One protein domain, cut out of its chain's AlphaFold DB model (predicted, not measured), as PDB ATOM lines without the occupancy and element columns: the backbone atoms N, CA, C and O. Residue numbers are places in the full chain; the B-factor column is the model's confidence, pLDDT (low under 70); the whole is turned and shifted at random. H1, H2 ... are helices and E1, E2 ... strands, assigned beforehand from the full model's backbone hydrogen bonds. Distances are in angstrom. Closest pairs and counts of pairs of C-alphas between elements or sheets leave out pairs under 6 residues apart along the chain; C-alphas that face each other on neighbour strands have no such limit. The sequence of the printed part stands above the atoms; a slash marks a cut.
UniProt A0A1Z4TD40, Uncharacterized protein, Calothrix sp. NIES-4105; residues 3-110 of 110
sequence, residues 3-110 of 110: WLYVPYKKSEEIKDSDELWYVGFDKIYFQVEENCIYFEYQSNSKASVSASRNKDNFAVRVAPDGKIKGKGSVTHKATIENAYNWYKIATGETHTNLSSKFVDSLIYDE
ATOM      1  N   TRP A   3     253.675 317.292 310.000       92.38
ATOM      2  CA  TRP A   3     252.921 318.065 310.979       92.38
ATOM      3  C   TRP A   3     251.997 317.162 311.781       92.38
ATOM      4  O   TRP A   3     251.290 316.332 311.217       92.38
ATOM      5  N   LEU A   4     251.972 317.378 313.091       93.44
ATOM      6  CA  LEU A   4     251.024 316.777 314.012       93.44
ATOM      7  C   LEU A   4     249.986 317.829 314.416       93.44
ATOM      8  O   LEU A   4     250.331 318.885 314.954       93.44
ATOM      9  N   TYR A   5     248.716 317.526 314.182       91.12
ATOM     10  CA  TYR A   5     247.585 318.297 314.680       91.12
ATOM     11  C   TYR A   5     247.203 317.762 316.057       91.12
ATOM     12  O   TYR A   5     246.768 316.624 316.188       91.12
ATOM     13  N   VAL A   6     247.388 318.572 317.096       90.38
ATOM     14  CA  VAL A   6     247.206 318.163 318.493       90.38
ATOM     15  C   VAL A   6     245.923 318.777 319.048       90.38
ATOM     16  O   VAL A   6     245.899 319.987 319.292       90.38
ATOM     17  N   PRO A   7     244.868 317.973 319.271       89.50
ATOM     18  CA  PRO A   7     243.651 318.422 319.927       89.50
ATOM     19  C   PRO A   7     243.902 319.088 321.281       89.50
ATOM     20  O   PRO A   7     244.740 318.647 322.076       89.50
ATOM     21  N   TYR A   8     243.106 320.111 321.596       85.75
ATOM     22  CA  TYR A   8     243.104 320.722 322.933       85.75
ATOM     23  C   TYR A   8     242.456 319.838 324.002       85.75
ATOM     24  O   TYR A   8     242.674 320.064 325.194       85.75
ATOM     25  N   LYS A   9     241.662 318.858 323.570       84.88
ATOM     26  CA  LYS A   9     241.008 317.856 324.409       84.88
ATOM     27  C   LYS A   9     241.834 316.569 324.467       84.88
ATOM     28  O   LYS A   9     242.628 316.290 323.567       84.88
ATOM     29  N   LYS A  10     241.623 315.763 325.504       85.19
ATOM     30  CA  LYS A  10     242.128 314.386 325.553       85.19
ATOM     31  C   LYS A  10     241.313 313.483 324.630       85.19
ATOM     32  O   LYS A  10     240.196 313.819 324.240       85.19
ATOM     33  N   SER A  11     241.865 312.318 324.306       85.50
ATOM     34  CA  SER A  11     241.222 311.381 323.380       85.50
ATOM     35  C   SER A  11     239.864 310.873 323.880       85.50
ATOM     36  O   SER A  11     238.949 310.694 323.088       85.50
ATOM     37  N   GLU A  12     239.694 310.733 325.197       86.44
ATOM     38  CA  GLU A  12     238.463 310.259 325.839       86.44
ATOM     39  C   GLU A  12     237.351 311.322 325.862       86.44
ATOM     40  O   GLU A  12     236.188 311.010 326.108       86.44
ATOM     41  N   GLU A  13     237.708 312.589 325.636       85.75
ATOM     42  CA  GLU A  13     236.787 313.729 325.642       85.75
ATOM     43  C   GLU A  13     236.246 314.059 324.244       85.75
ATOM     44  O   GLU A  13     235.346 314.895 324.123       85.75
ATOM     45  N   ILE A  14     236.805 313.441 323.199       85.56
ATOM     46  CA  ILE A  14     236.414 313.651 321.805       85.56
ATOM     47  C   ILE A  14     235.431 312.559 321.404       85.56
ATOM     48  O   ILE A  14     235.667 311.369 321.606       85.56
ATOM     49  N   LYS A  15     234.312 312.980 320.823       83.00
ATOM     50  CA  LYS A  15     233.305 312.082 320.253       83.00
ATOM     51  C   LYS A  15     233.354 312.166 318.735       83.00
ATOM     52  O   LYS A  15     233.618 313.233 318.196       83.00
ATOM     53  N   ASP A  16     232.990 311.089 318.044       74.19
ATOM     54  CA  ASP A  16     232.891 311.100 316.574       74.19
ATOM     55  C   ASP A  16     231.873 312.133 316.046       74.19
ATOM     56  O   ASP A  16     231.953 312.559 314.898       74.19
ATOM     57  N   SER A  17     230.919 312.553 316.885       78.12
ATOM     58  CA  SER A  17     229.955 313.615 316.577       78.12
ATOM     59  C   SER A  17     230.481 315.036 316.815       78.12
ATOM     60  O   SER A  17     229.762 315.988 316.522       78.12
ATOM     61  N   ASP A  18     231.662 315.205 317.417       78.31
ATOM     62  CA  ASP A  18     232.204 316.531 317.707       78.31
ATOM     63  C   ASP A  18     232.653 317.206 316.406       78.31
ATOM     64  O   ASP A  18     233.466 316.676 315.647       78.31
ATOM     65  N   GLU A  19     232.159 318.417 316.154       71.62
ATOM     66  CA  GLU A  19     232.635 319.194 315.012       71.62
ATOM     67  C   GLU A  19     234.084 319.652 315.266       71.62
ATOM     68  O   GLU A  19     234.419 320.157 316.340       71.62
ATOM     69  N   LEU A  20     234.962 319.503 314.267       69.56
ATOM     70  CA  LEU A  20     236.412 319.725 314.411       69.56
ATOM     71  C   LEU A  20     236.778 321.121 314.948       69.56
ATOM     72  O   LEU A  20     237.758 321.276 315.677       69.56
ATOM     73  N   TRP A  21     235.981 322.145 314.640       64.69
ATOM     74  CA  TRP A  21     236.213 323.505 315.132       64.69
ATOM     75  C   TRP A  21     235.920 323.670 316.634       64.69
ATOM     76  O   TRP A  21     236.496 324.560 317.258       64.69
ATOM     77  N   TYR A  22     235.104 322.795 317.238       66.69
ATOM     78  CA  TYR A  22     234.918 322.714 318.693       66.69
ATOM     79  C   TYR A  22     236.036 321.942 319.402       66.69
ATOM     80  O   TYR A  22     236.226 322.112 320.608       66.69
ATOM     81  N   VAL A  23     236.762 321.078 318.687       76.19
ATOM     82  CA  VAL A  23     237.903 320.336 319.242       76.19
ATOM     83  C   VAL A  23     239.101 321.271 319.408       76.19
ATOM     84  O   VAL A  23     239.688 321.315 320.490       76.19
ATOM     85  N   GLY A  24     239.399 322.066 318.373       80.12
ATOM     86  CA  GLY A  24     240.545 322.978 318.335       80.12
ATOM     87  C   GLY A  24     241.886 322.236 318.328       80.12
ATOM     88  O   GLY A  24     242.041 321.203 318.975       80.12
ATOM     89  N   PHE A  25     242.869 322.751 317.586       84.88
ATOM     90  CA  PHE A  25     244.140 322.053 317.381       84.88
ATOM     91  C   PHE A  25     245.327 323.009 317.427       84.88
ATOM     92  O   PHE A  25     245.271 324.100 316.856       84.88
ATOM     93  N   ASP A  26     246.425 322.558 318.032       86.31
ATOM     94  CA  ASP A  26     247.749 323.084 317.714       86.31
ATOM     95  C   ASP A  26     248.306 322.374 316.485       86.31
ATOM     96  O   ASP A  26     248.094 321.177 316.304       86.31
ATOM     97  N   LYS A  27     249.091 323.093 315.687       88.25
ATOM     98  CA  LYS A  27     249.924 322.506 314.638       88.25
ATOM     99  C   LYS A  27     251.366 322.458 315.138       88.25
ATOM    100  O   LYS A  27     251.961 323.508 315.381       88.25
ATOM    101  N   ILE A  28     251.911 321.260 315.319       91.31
ATOM    102  CA  ILE A  28     253.256 321.026 315.863       91.31
ATOM    103  C   ILE A  28     254.087 320.298 314.810       91.31
ATOM    104  O   ILE A  28     253.640 319.308 314.239       91.31
ATOM    105  N   TYR A  29     255.290 320.794 314.531       92.44
ATOM    106  CA  TYR A  29     256.239 320.074 313.686       92.44
ATOM    107  C   TYR A  29     256.777 318.876 314.458       92.44
ATOM    108  O   TYR A  29     257.095 319.006 315.645       92.44
ATOM    109  N   PHE A  30     256.925 317.739 313.784       94.44
ATOM    110  CA  PHE A  30     257.620 316.601 314.364       94.44
ATOM    111  C   PHE A  30     258.598 315.957 313.386       94.44
ATOM    112  O   PHE A  30     258.469 316.065 312.169       94.44
ATOM    113  N   GLN A  31     259.586 315.269 313.944       95.31
ATOM    114  CA  GLN A  31     260.518 314.446 313.190       95.31
ATOM    115  C   GLN A  31     260.889 313.218 314.015       95.31
ATOM    116  O   GLN A  31     261.306 313.336 315.169       95.31
ATOM    117  N   VAL A  32     260.742 312.040 313.413       93.94
ATOM    118  CA  VAL A  32     261.197 310.785 314.011       93.94
ATOM    119  C   VAL A  32     262.716 310.703 313.850       93.94
ATOM    120  O   VAL A  32     263.239 310.790 312.738       93.94
ATOM    121  N   GLU A  33     263.428 310.576 314.965       94.50
ATOM    122  CA  GLU A  33     264.870 310.330 315.027       94.50
ATOM    123  C   GLU A  33     265.113 308.900 315.557       94.50
ATOM    124  O   GLU A  33     264.215 308.274 316.114       94.50
ATOM    125  N   GLU A  34     266.334 308.372 315.420       90.94
ATOM    126  CA  GLU A  34     266.663 306.962 315.726       90.94
ATOM    127  C   GLU A  34     266.230 306.496 317.131       90.94
ATOM    128  O   GLU A  34     265.825 305.353 317.305       90.94
ATOM    129  N   ASN A  35     266.297 307.378 318.136       93.50
ATOM    130  CA  ASN A  35     266.011 307.042 319.538       93.50
ATOM    131  C   ASN A  35     265.120 308.070 320.248       93.50
ATOM    132  O   ASN A  35     265.073 308.110 321.480       93.50
ATOM    133  N   CYS A  36     264.470 308.961 319.504       95.81
ATOM    134  CA  CYS A  36     263.564 309.955 320.071       95.81
ATOM    135  C   CYS A  36     262.692 310.583 318.990       95.81
ATOM    136  O   CYS A  36     262.913 310.396 317.797       95.81
ATOM    137  N   ILE A  37     261.725 311.381 319.422       96.38
ATOM    138  CA  ILE A  37     260.927 312.219 318.536       96.38
ATOM    139  C   ILE A  37     261.247 313.666 318.847       96.38
ATOM    140  O   ILE A  37     261.187 314.098 320.002       96.38
ATOM    141  N   TYR A  38     261.601 314.415 317.814       96.69
ATOM    142  CA  TYR A  38     261.735 315.854 317.898       96.69
ATOM    143  C   TYR A  38     260.367 316.511 317.705       96.69
ATOM    144  O   TYR A  38     259.658 316.178 316.760       96.69
ATOM    145  N   PHE A  39     260.018 317.457 318.578       95.56
ATOM    146  CA  PHE A  39     258.852 318.324 318.448       95.56
ATOM    147  C   PHE A  39     259.270 319.787 318.466       95.56
ATOM    148  O   PHE A  39     260.040 320.221 319.330       95.56
ATOM    149  N   GLU A  40     258.670 320.564 317.575       94.12
ATOM    150  CA  GLU A  40     258.848 322.004 317.531       94.12
ATOM    151  C   GLU A  40     257.515 322.717 317.343       94.12
ATOM    152  O   GLU A  40     256.721 322.403 316.456       94.12
ATOM    153  N   TYR A  41     257.288 323.718 318.186       90.19
ATOM    154  CA  TYR A  41     256.172 324.634 318.053       90.19
ATOM    155  C   TYR A  41     256.712 326.040 317.843       90.19
ATOM    156  O   TYR A  41     257.440 326.576 318.685       90.19
ATOM    157  N   GLN A  42     256.317 326.644 316.726       80.19
ATOM    158  CA  GLN A  42     256.569 328.045 316.433       80.19
ATOM    159  C   GLN A  42     255.232 328.775 316.350       80.19
ATOM    160  O   GLN A  42     254.398 328.489 315.490       80.19
ATOM    161  N   SER A  43     255.020 329.742 317.240       71.19
ATOM    162  CA  SER A  43     253.899 330.662 317.110       71.19
ATOM    163  C   SER A  43     254.135 331.564 315.893       71.19
ATOM    164  O   SER A  43     255.068 332.367 315.850       71.19
ATOM    165  N   ASN A  44     253.287 331.443 314.873       58.03
ATOM    166  CA  ASN A  44     253.260 332.398 313.769       58.03
ATOM    167  C   ASN A  44     252.606 333.694 314.272       58.03
ATOM    168  O   ASN A  44     251.400 333.891 314.121       58.03
ATOM    169  N   SER A  45     253.380 334.581 314.903       48.72
ATOM    170  CA  SER A  45     252.893 335.844 315.480       48.72
ATOM    171  C   SER A  45     252.544 336.913 314.426       48.72
ATOM    172  O   SER A  45     253.033 338.040 314.441       48.72
ATOM    173  N   LYS A  46     251.633 336.583 313.503       44.53
ATOM    174  CA  LYS A  46     250.871 337.580 312.728       44.53
ATOM    175  C   LYS A  46     249.355 337.474 312.906       44.53
ATOM    176  O   LYS A  46     248.654 338.417 312.557       44.53
ATOM    177  N   ALA A  47     248.838 336.393 313.492       42.88
ATOM    178  CA  ALA A  47     247.415 336.261 313.803       42.88
ATOM    179  C   ALA A  47     247.149 336.646 315.269       42.88
ATOM    180  O   ALA A  47     247.074 335.805 316.160       42.88
ATOM    181  N   SER A  48     247.028 337.950 315.518       42.19
ATOM    182  CA  SER A  48     246.454 338.494 316.750       42.19
ATOM    183  C   SER A  48     244.959 338.152 316.806       42.19
ATOM    184  O   SER A  48     244.143 338.931 316.319       42.19
ATOM    185  N   VAL A  49     244.580 337.022 317.405       41.16
ATOM    186  CA  VAL A  49     243.202 336.807 317.883       41.16
ATOM    187  C   VAL A  49     243.240 336.006 319.185       41.16
ATOM    188  O   VAL A  49     243.278 334.785 319.155       41.16
ATOM    189  N   SER A  50     243.332 336.729 320.308       38.69
ATOM    190  CA  SER A  50     242.776 336.489 321.664       38.69
ATOM    191  C   SER A  50     242.653 335.075 322.286       38.69
ATOM    192  O   SER A  50     242.076 334.958 323.362       38.69
ATOM    193  N   ALA A  51     243.192 334.014 321.690       42.94
ATOM    194  CA  ALA A  51     243.153 332.636 322.190       42.94
ATOM    195  C   ALA A  51     244.545 331.987 322.250       42.94
ATOM    196  O   ALA A  51     244.673 330.822 322.633       42.94
ATOM    197  N   SER A  52     245.608 332.735 321.935       45.47
ATOM    198  CA  SER A  52     246.968 332.324 322.260       45.47
ATOM    199  C   SER A  52     247.137 332.387 323.779       45.47
ATOM    200  O   SER A  52     247.632 333.372 324.328       45.47
ATOM    201  N   ARG A  53     246.735 331.322 324.487       49.06
ATOM    202  CA  ARG A  53     247.415 330.937 325.733       49.06
ATOM    203  C   ARG A  53     248.905 331.135 325.460       49.06
ATOM    204  O   ARG A  53     249.339 330.615 324.440       49.06
ATOM    205  N   ASN A  54     249.622 331.911 326.275       51.06
ATOM    206  CA  ASN A  54     251.057 332.218 326.146       51.06
ATOM    207  C   ASN A  54     251.892 330.962 325.817       51.06
ATOM    208  O   ASN A  54     252.445 330.319 326.708       51.06
ATOM    209  N   LYS A  55     251.938 330.563 324.548       59.28
ATOM    210  CA  LYS A  55     252.727 329.440 324.064       59.28
ATOM    211  C   LYS A  55     253.942 330.067 323.423       59.28
ATOM    212  O   LYS A  55     253.919 330.416 322.245       59.28
ATOM    213  N   ASP A  56     254.964 330.254 324.247       72.44
ATOM    214  CA  ASP A  56     256.303 330.531 323.756       72.44
ATOM    215  C   ASP A  56     256.768 329.372 322.864       72.44
ATOM    216  O   ASP A  56     256.322 328.226 322.990       72.44
ATOM    217  N   ASN A  57     257.663 329.681 321.928       84.88
ATOM    218  CA  ASN A  57     258.205 328.681 321.018       84.88
ATOM    219  C   ASN A  57     259.018 327.636 321.801       84.88
ATOM    220  O   ASN A  57     259.893 327.998 322.599       84.88
ATOM    221  N   PHE A  58     258.797 326.350 321.519       91.62
ATOM    222  CA  PHE A  58     259.580 325.251 322.089       91.62
ATOM    223  C   PHE A  58     260.180 324.369 320.999       91.62
ATOM    224  O   PHE A  58     259.628 324.249 319.909       91.62
ATOM    225  N   ALA A  59     261.305 323.739 321.330       94.44
ATOM    226  CA  ALA A  59     262.019 322.796 320.478       94.44
ATOM    227  C   ALA A  59     262.644 321.725 321.375       94.44
ATOM    228  O   ALA A  59     263.568 322.009 322.152       94.44
ATOM    229  N   VAL A  60     262.097 320.512 321.334       96.69
ATOM    230  CA  VAL A  60     262.398 319.449 322.299       96.69
ATOM    231  C   VAL A  60     262.523 318.087 321.635       96.69
ATOM    232  O   VAL A  60     261.942 317.834 320.592       96.69
ATOM    233  N   ARG A  61     263.263 317.193 322.284       97.88
ATOM    234  CA  ARG A  61     263.319 315.764 321.991       97.88
ATOM    235  C   ARG A  61     262.657 314.995 323.119       97.88
ATOM    236  O   ARG A  61     262.934 315.274 324.291       97.88
ATOM    237  N   VAL A  62     261.819 314.034 322.759       97.62
ATOM    238  CA  VAL A  62     261.127 313.129 323.676       97.62
ATOM    239  C   VAL A  62     261.636 311.717 323.423       97.62
ATOM    240  O   VAL A  62     261.502 311.193 322.320       97.62
ATOM    241  N   ALA A  63     262.280 311.126 324.425       96.12
ATOM    242  CA  ALA A  63     262.742 309.744 324.366       96.12
ATOM    243  C   ALA A  63     261.578 308.752 324.599       96.12
ATOM    244  O   ALA A  63     260.553 309.147 325.163       96.12
ATOM    245  N   PRO A  64     261.729 307.463 324.229       91.31
ATOM    246  CA  PRO A  64     260.696 306.438 324.420       91.31
ATOM    247  C   PRO A  64     260.217 306.284 325.871       91.31
ATOM    248  O   PRO A  64     259.046 306.002 326.109       91.31
ATOM    249  N   ASP A  65     261.101 306.531 326.843       91.75
ATOM    250  CA  ASP A  65     260.798 306.530 328.283       91.75
ATOM    251  C   ASP A  65     260.018 307.778 328.756       91.75
ATOM    252  O   ASP A  65     259.732 307.928 329.944       91.75
ATOM    253  N   GLY A  66     259.683 308.691 327.839       90.62
ATOM    254  CA  GLY A  66     259.002 309.952 328.114       90.62
ATOM    255  C   GLY A  66     259.927 311.071 328.594       90.62
ATOM    256  O   GLY A  66     259.448 312.152 328.938       90.62
ATOM    257  N   LYS A  67     261.252 310.873 328.631       95.50
ATOM    258  CA  LYS A  67     262.190 311.922 329.042       95.50
ATOM    259  C   LYS A  67     262.263 313.032 327.996       95.50
ATOM    260  O   LYS A  67     262.620 312.799 326.844       95.50
ATOM    261  N   ILE A  68     262.008 314.264 328.435       96.62
ATOM    262  CA  ILE A  68     261.975 315.455 327.576       96.62
ATOM    263  C   ILE A  68     263.248 316.286 327.772       96.62
ATOM    264  O   ILE A  68     263.607 316.641 328.898       96.62
ATOM    265  N   LYS A  69     263.921 316.650 326.677       96.31
ATOM    266  CA  LYS A  69     265.085 317.552 326.677       96.31
ATOM    267  C   LYS A  69     264.962 318.608 325.585       96.31
ATOM    268  O   LYS A  69     264.561 318.290 324.477       96.31
ATOM    269  N   GLY A  70     265.371 319.843 325.867       94.38
ATOM    270  CA  GLY A  70     265.418 320.919 324.873       94.38
ATOM    271  C   GLY A  70     264.904 322.248 325.410       94.38
ATOM    272  O   GLY A  70     264.666 322.403 326.610       94.38
ATOM    273  N   LYS A  71     264.736 323.222 324.516       92.81
ATOM    274  CA  LYS A  71     264.238 324.552 324.869       92.81
ATOM    275  C   LYS A  71     262.741 324.475 325.152       92.81
ATOM    276  O   LYS A  71     261.975 324.029 324.305       92.81
ATOM    277  N   GLY A  72     262.332 324.941 326.333       90.06
ATOM    278  CA  GLY A  72     260.927 324.947 326.747       90.06
ATOM    279  C   GLY A  72     260.432 323.626 327.349       90.06
ATOM    280  O   GLY A  72     259.249 323.527 327.658       90.06
ATOM    281  N   SER A  73     261.308 322.636 327.573       91.50
ATOM    282  CA  SER A  73     260.925 321.316 328.106       91.50
ATOM    283  C   SER A  73     260.257 321.364 329.484       91.50
ATOM    284  O   SER A  73     259.392 320.542 329.767       91.50
ATOM    285  N   VAL A  74     260.644 322.321 330.334       91.56
ATOM    286  CA  VAL A  74     260.043 322.521 331.662       91.56
ATOM    287  C   VAL A  74     258.776 323.369 331.553       91.56
ATOM    288  O   VAL A  74     257.724 322.962 332.037       91.56
ATOM    289  N   THR A  75     258.854 324.514 330.870       89.94
ATOM    290  CA  THR A  75     257.746 325.476 330.741       89.94
ATOM    291  C   THR A  75     256.537 324.898 330.008       89.94
ATOM    292  O   THR A  75     255.399 325.158 330.390       89.94
ATOM    293  N   HIS A  76     256.766 324.080 328.978       89.31
ATOM    294  CA  HIS A  76     255.718 323.521 328.119       89.31
ATOM    295  C   HIS A  76     255.532 322.016 328.308       89.31
ATOM    296  O   HIS A  76     254.929 321.370 327.452       89.31
ATOM    297  N   LYS A  77     256.011 321.455 329.428       90.94
ATOM    298  CA  LYS A  77     256.006 320.009 329.699       90.94
ATOM    299  C   LYS A  77     254.663 319.348 329.371       90.94
ATOM    300  O   LYS A  77     254.627 318.424 328.571       90.94
ATOM    301  N   ALA A  78     253.562 319.883 329.897       89.31
ATOM    302  CA  ALA A  78     252.227 319.324 329.678       89.31
ATOM    303  C   ALA A  78     251.776 319.371 328.204       89.31
ATOM    304  O   ALA A  78     251.099 318.465 327.731       89.31
ATOM    305  N   THR A  79     252.152 320.420 327.461       89.25
ATOM    306  CA  THR A  79     251.850 320.518 326.020       89.25
ATOM    307  C   THR A  79     252.648 319.484 325.230       89.25
ATOM    308  O   THR A  79     252.097 318.831 324.351       89.25
ATOM    309  N   ILE A  80     253.921 319.296 325.579       93.25
ATOM    310  CA  ILE A  80     254.809 318.318 324.945       93.25
ATOM    311  C   ILE A  80     254.337 316.887 325.239       93.25
ATOM    312  O   ILE A  80     254.272 316.068 324.330       93.25
ATOM    313  N   GLU A  81     253.957 316.590 326.484       93.31
ATOM    314  CA  GLU A  81     253.393 315.289 326.868       93.31
ATOM    315  C   GLU A  81     252.082 315.002 326.124       93.31
ATOM    316  O   GLU A  81     251.872 313.884 325.655       93.31
ATOM    317  N   ASN A  82     251.226 316.016 325.953       91.75
ATOM    318  CA  ASN A  82     250.005 315.882 325.162       91.75
ATOM    319  C   ASN A  82     250.313 315.605 323.683       91.75
ATOM    320  O   ASN A  82     249.741 314.684 323.107       91.75
ATOM    321  N   ALA A  83     251.248 316.347 323.083       93.12
ATOM    322  CA  ALA A  83     251.678 316.122 321.705       93.12
ATOM    323  C   ALA A  83     252.247 314.710 321.510       93.12
ATOM    324  O   ALA A  83     251.868 314.018 320.569       93.12
ATOM    325  N   TYR A  84     253.085 314.236 322.434       95.12
ATOM    326  CA  TYR A  84     253.640 312.886 322.372       95.12
ATOM    327  C   TYR A  84     252.567 311.797 322.519       95.12
ATOM    328  O   TYR A  84     252.606 310.788 321.820       95.12
ATOM    329  N   ASN A  85     251.566 311.996 323.380       94.44
ATOM    330  CA  ASN A  85     250.438 311.069 323.475       94.44
ATOM    331  C   ASN A  85     249.616 311.023 322.182       94.44
ATOM    332  O   ASN A  85     249.288 309.935 321.715       94.44
ATOM    333  N   TRP A  86     249.335 312.176 321.578       94.19
ATOM    334  CA  TRP A  86     248.623 312.238 320.302       94.19
ATOM    335  C   TRP A  86     249.420 311.643 319.144       94.19
ATOM    336  O   TRP A  86     248.838 310.955 318.313       94.19
ATOM    337  N   TYR A  87     250.744 311.811 319.131       94.69
ATOM    338  CA  TYR A  87     251.621 311.114 318.192       94.69
ATOM    339  C   TYR A  87     251.476 309.588 318.303       94.69
ATOM    340  O   TYR A  87     251.292 308.911 317.294       94.69
ATOM    341  N   LYS A  88     251.509 309.035 319.525       94.19
ATOM    342  CA  LYS A  88     251.353 307.585 319.746       94.19
ATOM    343  C   LYS A  88     249.986 307.069 319.304       94.19
ATOM    344  O   LYS A  88     249.878 305.947 318.826       94.19
ATOM    345  N   ILE A  89     248.935 307.871 319.469       94.00
ATOM    346  CA  ILE A  89     247.603 307.537 318.950       94.00
ATOM    347  C   ILE A  89     247.625 307.528 317.418       94.00
ATOM    348  O   ILE A  89     247.193 306.554 316.810       94.00
ATOM    349  N   ALA A  90     248.171 308.577 316.800       92.44
ATOM    350  CA  ALA A  90     248.229 308.725 315.347       92.44
ATOM    351  C   ALA A  90     249.054 307.629 314.650       92.44
ATOM    352  O   ALA A  90     248.753 307.244 313.527       92.44
ATOM    353  N   THR A  91     250.066 307.095 315.329       91.94
ATOM    354  CA  THR A  91     250.917 305.999 314.832       91.94
ATOM    355  C   THR A  91     250.431 304.605 315.238       91.94
ATOM    356  O   THR A  91     251.038 303.608 314.852       91.94
ATOM    357  N   GLY A  92     249.337 304.510 316.001       90.94
ATOM    358  CA  GLY A  92     248.763 303.239 316.449       90.94
ATOM    359  C   GLY A  92     249.484 302.576 317.629       90.94
ATOM    360  O   GLY A  92     249.103 301.480 318.032       90.94
ATOM    361  N   GLU A  93     250.484 303.224 318.233       91.50
ATOM    362  CA  GLU A  93     251.141 302.749 319.460       91.50
ATOM    363  C   GLU A  93     250.199 302.767 320.678       91.50
ATOM    364  O   GLU A  93     250.397 302.035 321.647       91.50
ATOM    365  N   THR A  94     249.180 303.631 320.671       92.44
ATOM    366  CA  THR A  94     248.155 303.717 321.722       92.44
ATOM    367  C   THR A  94     246.761 303.580 321.122       92.44
ATOM    368  O   THR A  94     246.365 304.368 320.266       92.44
ATOM    369  N   HIS A  95     245.990 302.604 321.609       87.75
ATOM    370  CA  HIS A  95     244.610 302.396 321.174       87.75
ATOM    371  C   HIS A  95     243.678 303.506 321.672       87.75
ATOM    372  O   HIS A  95     243.778 303.965 322.809       87.75
ATOM    373  N   THR A  96     242.724 303.884 320.825       88.25
ATOM    374  CA  THR A  96     241.661 304.843 321.128       88.25
ATOM    375  C   THR A  96     240.348 304.381 320.494       88.25
ATOM    376  O   THR A  96     240.353 303.556 319.583       88.25
ATOM    377  N   ASN A  97     239.223 304.918 320.968       86.12
ATOM    378  CA  ASN A  97     237.894 304.652 320.407       86.12
ATOM    379  C   ASN A  97     237.516 305.624 319.276       86.12
ATOM    380  O   ASN A  97     236.386 305.590 318.800       86.12
ATOM    381  N   LEU A  98     238.429 306.515 318.885       87.69
ATOM    382  CA  LEU A  98     238.216 307.475 317.805       87.69
ATOM    383  C   LEU A  98     238.200 306.772 316.448       87.69
ATOM    384  O   LEU A  98     238.942 305.813 316.226       87.69
ATOM    385  N   SER A  99     237.385 307.276 315.520       87.44
ATOM    386  CA  SER A  99     237.370 306.764 314.149       87.44
ATOM    387  C   SER A  99     238.751 306.836 313.482       87.44
ATOM    388  O   SER A  99     239.490 307.810 313.647       87.44
ATOM    389  N   SER A 100     239.085 305.834 312.659       86.81
ATOM    390  CA  SER A 100     240.351 305.810 311.908       86.81
ATOM    391  C   SER A 100     240.528 307.061 311.052       86.81
ATOM    392  O   SER A 100     241.590 307.661 311.058       86.81
ATOM    393  N   LYS A 101     239.447 307.546 310.430       85.56
ATOM    394  CA  LYS A 101     239.447 308.795 309.660       85.56
ATOM    395  C   LYS A 101     239.911 310.004 310.482       85.56
ATOM    396  O   LYS A 101     240.572 310.883 309.935       85.56
ATOM    397  N   PHE A 102     239.541 310.082 311.762       87.88
ATOM    398  CA  PHE A 102     240.021 311.144 312.643       87.88
ATOM    399  C   PHE A 102     241.512 310.963 312.933       87.88
ATOM    400  O   PHE A 102     242.279 311.908 312.770       87.88
ATOM    401  N   VAL A 103     241.926 309.753 313.311       89.69
ATOM    402  CA  VAL A 103     243.322 309.423 313.633       89.69
ATOM    403  C   VAL A 103     244.251 309.694 312.443       89.69
ATOM    404  O   VAL A 103     245.253 310.389 312.605       89.69
ATOM    405  N   ASP A 104     243.865 309.265 311.243       87.44
ATOM    406  CA  ASP A 104     244.607 309.465 309.993       87.44
ATOM    407  C   ASP A 104     244.751 310.953 309.634       87.44
ATOM    408  O   ASP A 104     245.687 311.344 308.944       87.44
ATOM    409  N   SER A 105     243.841 311.808 310.114       86.81
ATOM    410  CA  SER A 105     243.902 313.257 309.887       86.81
ATOM    411  C   SER A 105     244.858 314.002 310.827       86.81
ATOM    412  O   SER A 105     245.113 315.189 310.619       86.81
ATOM    413  N   LEU A 106     245.378 313.337 311.868       89.19
ATOM    414  CA  LEU A 106     246.260 313.964 312.857       89.19
ATOM    415  C   LEU A 106     247.680 314.173 312.333       89.19
ATOM    416  O   LEU A 106     248.344 315.105 312.782       89.19
ATOM    417  N   ILE A 107     248.145 313.331 311.409       89.44
ATOM    418  CA  ILE A 107     249.465 313.456 310.786       89.44
ATOM    419  C   ILE A 107     249.292 313.943 309.352       89.44
ATOM    420  O   ILE A 107     248.520 313.389 308.576       89.44
ATOM    421  N   TYR A 108     250.046 314.978 309.002       85.50
ATOM    422  CA  TYR A 108     250.110 315.500 307.648       85.50
ATOM    423  C   TYR A 108     251.553 315.504 307.152       85.50
ATOM    424  O   TYR A 108     252.361 316.333 307.578       85.50
ATOM    425  N   ASP A 109     251.846 314.571 306.248       75.81
ATOM    426  CA  ASP A 109     253.117 314.435 305.541       75.81
ATOM    427  C   ASP A 109     252.940 314.905 304.089       75.81
ATOM    428  O   ASP A 109     252.521 314.141 303.220       75.81
ATOM    429  N   GLU A 110     253.212 316.190 303.842       59.16
ATOM    430  CA  GLU A 110     253.461 316.743 302.495       59.16
ATOM    431  C   GLU A 110     254.924 316.569 302.075       59.16
ATOM    432  O   GLU A 110     255.820 316.872 302.914       59.16
TER     433      GLU A 110
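Overview. This is residues 3 to 110 of the 110 residues of an uncharacterized protein of Calothrix sp. NIES-4105 (UniProt A0A1Z4TD40). A strongly twisted sheet of six strands curls round one long helix, H2, which packs on one face of it, E1 giving the most close pairs. The meander E2 E3 E4 E5 makes one end of the domain, E1 and the short edge strand E6 carry the sheet on toward the short helices H1 and H3, and the loop between E3 and E4 sticks out with residues 45 to 51. The printed part has 108 residues, with three named helices and six named strands in the order E1 H1 E2 E3 E4 E5 H2 H3 E6. The sheet runs E5 E4 E3 E2 E1 E6, all antiparallel, and the class is mixed, helices and strands. The whole is compact, with a radius of gyration of the C-alphas of 13.8 A and spans of 37 by 37 by 27 A.

Arrangement. Start at E1, residues 3 to 7, an inner strand of the sheet. Its antiparallel neighbour E2, residues 25 to 33, stands at 135 degrees to it; look for N 4 and O 28, 2.8 A apart, within hydrogen-bond range. The pairing of E2 is staggered: its residues 25 to 29 pair with E1, and its residues 29 to 33 with E3, residues 36 to 41. Between E3 and E2, a hairpin at 146 degrees, find N 38 and O 31 at 2.9 A. E4, residues 58 to 62, forms a hairpin with E3, with N 39 and O 60 at 2.8 A. The edge strand E5, residues 68 to 71, forms a hairpin with E4, with N 61 and O 69 at 2.8 A. These four strands, E2 E3 E4 E5, are a meander, each strand the antiparallel neighbour of the one before. The other edge strand is E6, residues 107 to 109, antiparallel to E1, with N 3 and O 108 at 2.9 A. H2, residues 77 to 90, is on the sheet, which curls round it; this gives two layers, a helix on one face of a sheet. Its closest C-alphas to E1 are those of Ala 83 and Val 6, 5.9 A apart. H3, residues 100 to 104, only just touches H2, with 3 pairs of C-alphas within 8 A; H2 touches it with residues 89 to 90 alone, and the closest C-alphas are those of Ala 90 and Val 103, 5.2 A apart. H1, residues 20 to 23, touches no helix and is only just not on the sheet, with 4 pairs of C-alphas within 10 A. Every O i to N i+4 pair is within hydrogen-bond range in H2 and H3, and H1 is too short for such a pair.

Along the chain. Find C-alpha 3 at (252.921, 318.065, 310.979); from there E1 runs 12.9 A to C-alpha 7. H1 is 5.1 A long, and E2, the longest strand, covers 23.9 A from C-alpha 25 at (244.140, 322.053, 317.381) to C-alpha 33. E3 follows with 16.6 A, E4 with 12.3 A and E5 with 9.8 A. H2 covers 19.8 A from C-alpha 77 at (256.006, 320.009, 329.699) to C-alpha 90. H3 is 5.9 A long, and E6 covers 6.5 A, ending at C-alpha 109 at (253.117, 314.435, 305.541).

Size, cuts and confidence. The two C-alphas farthest apart are those of Glu 34 and Ser 50, 38.4 A. The printed part has no cut; residue 110 is the chain's last. The long links are E1 to H1, residues 8 to 19, and E3 to E4, residues 42 to 57, of which residues 45 to 51 stand free. The mean pLDDT of the printed part is 83.8; look in the B-factor column for values under 70 at residues 20 to 22, 44 to 55 and 110.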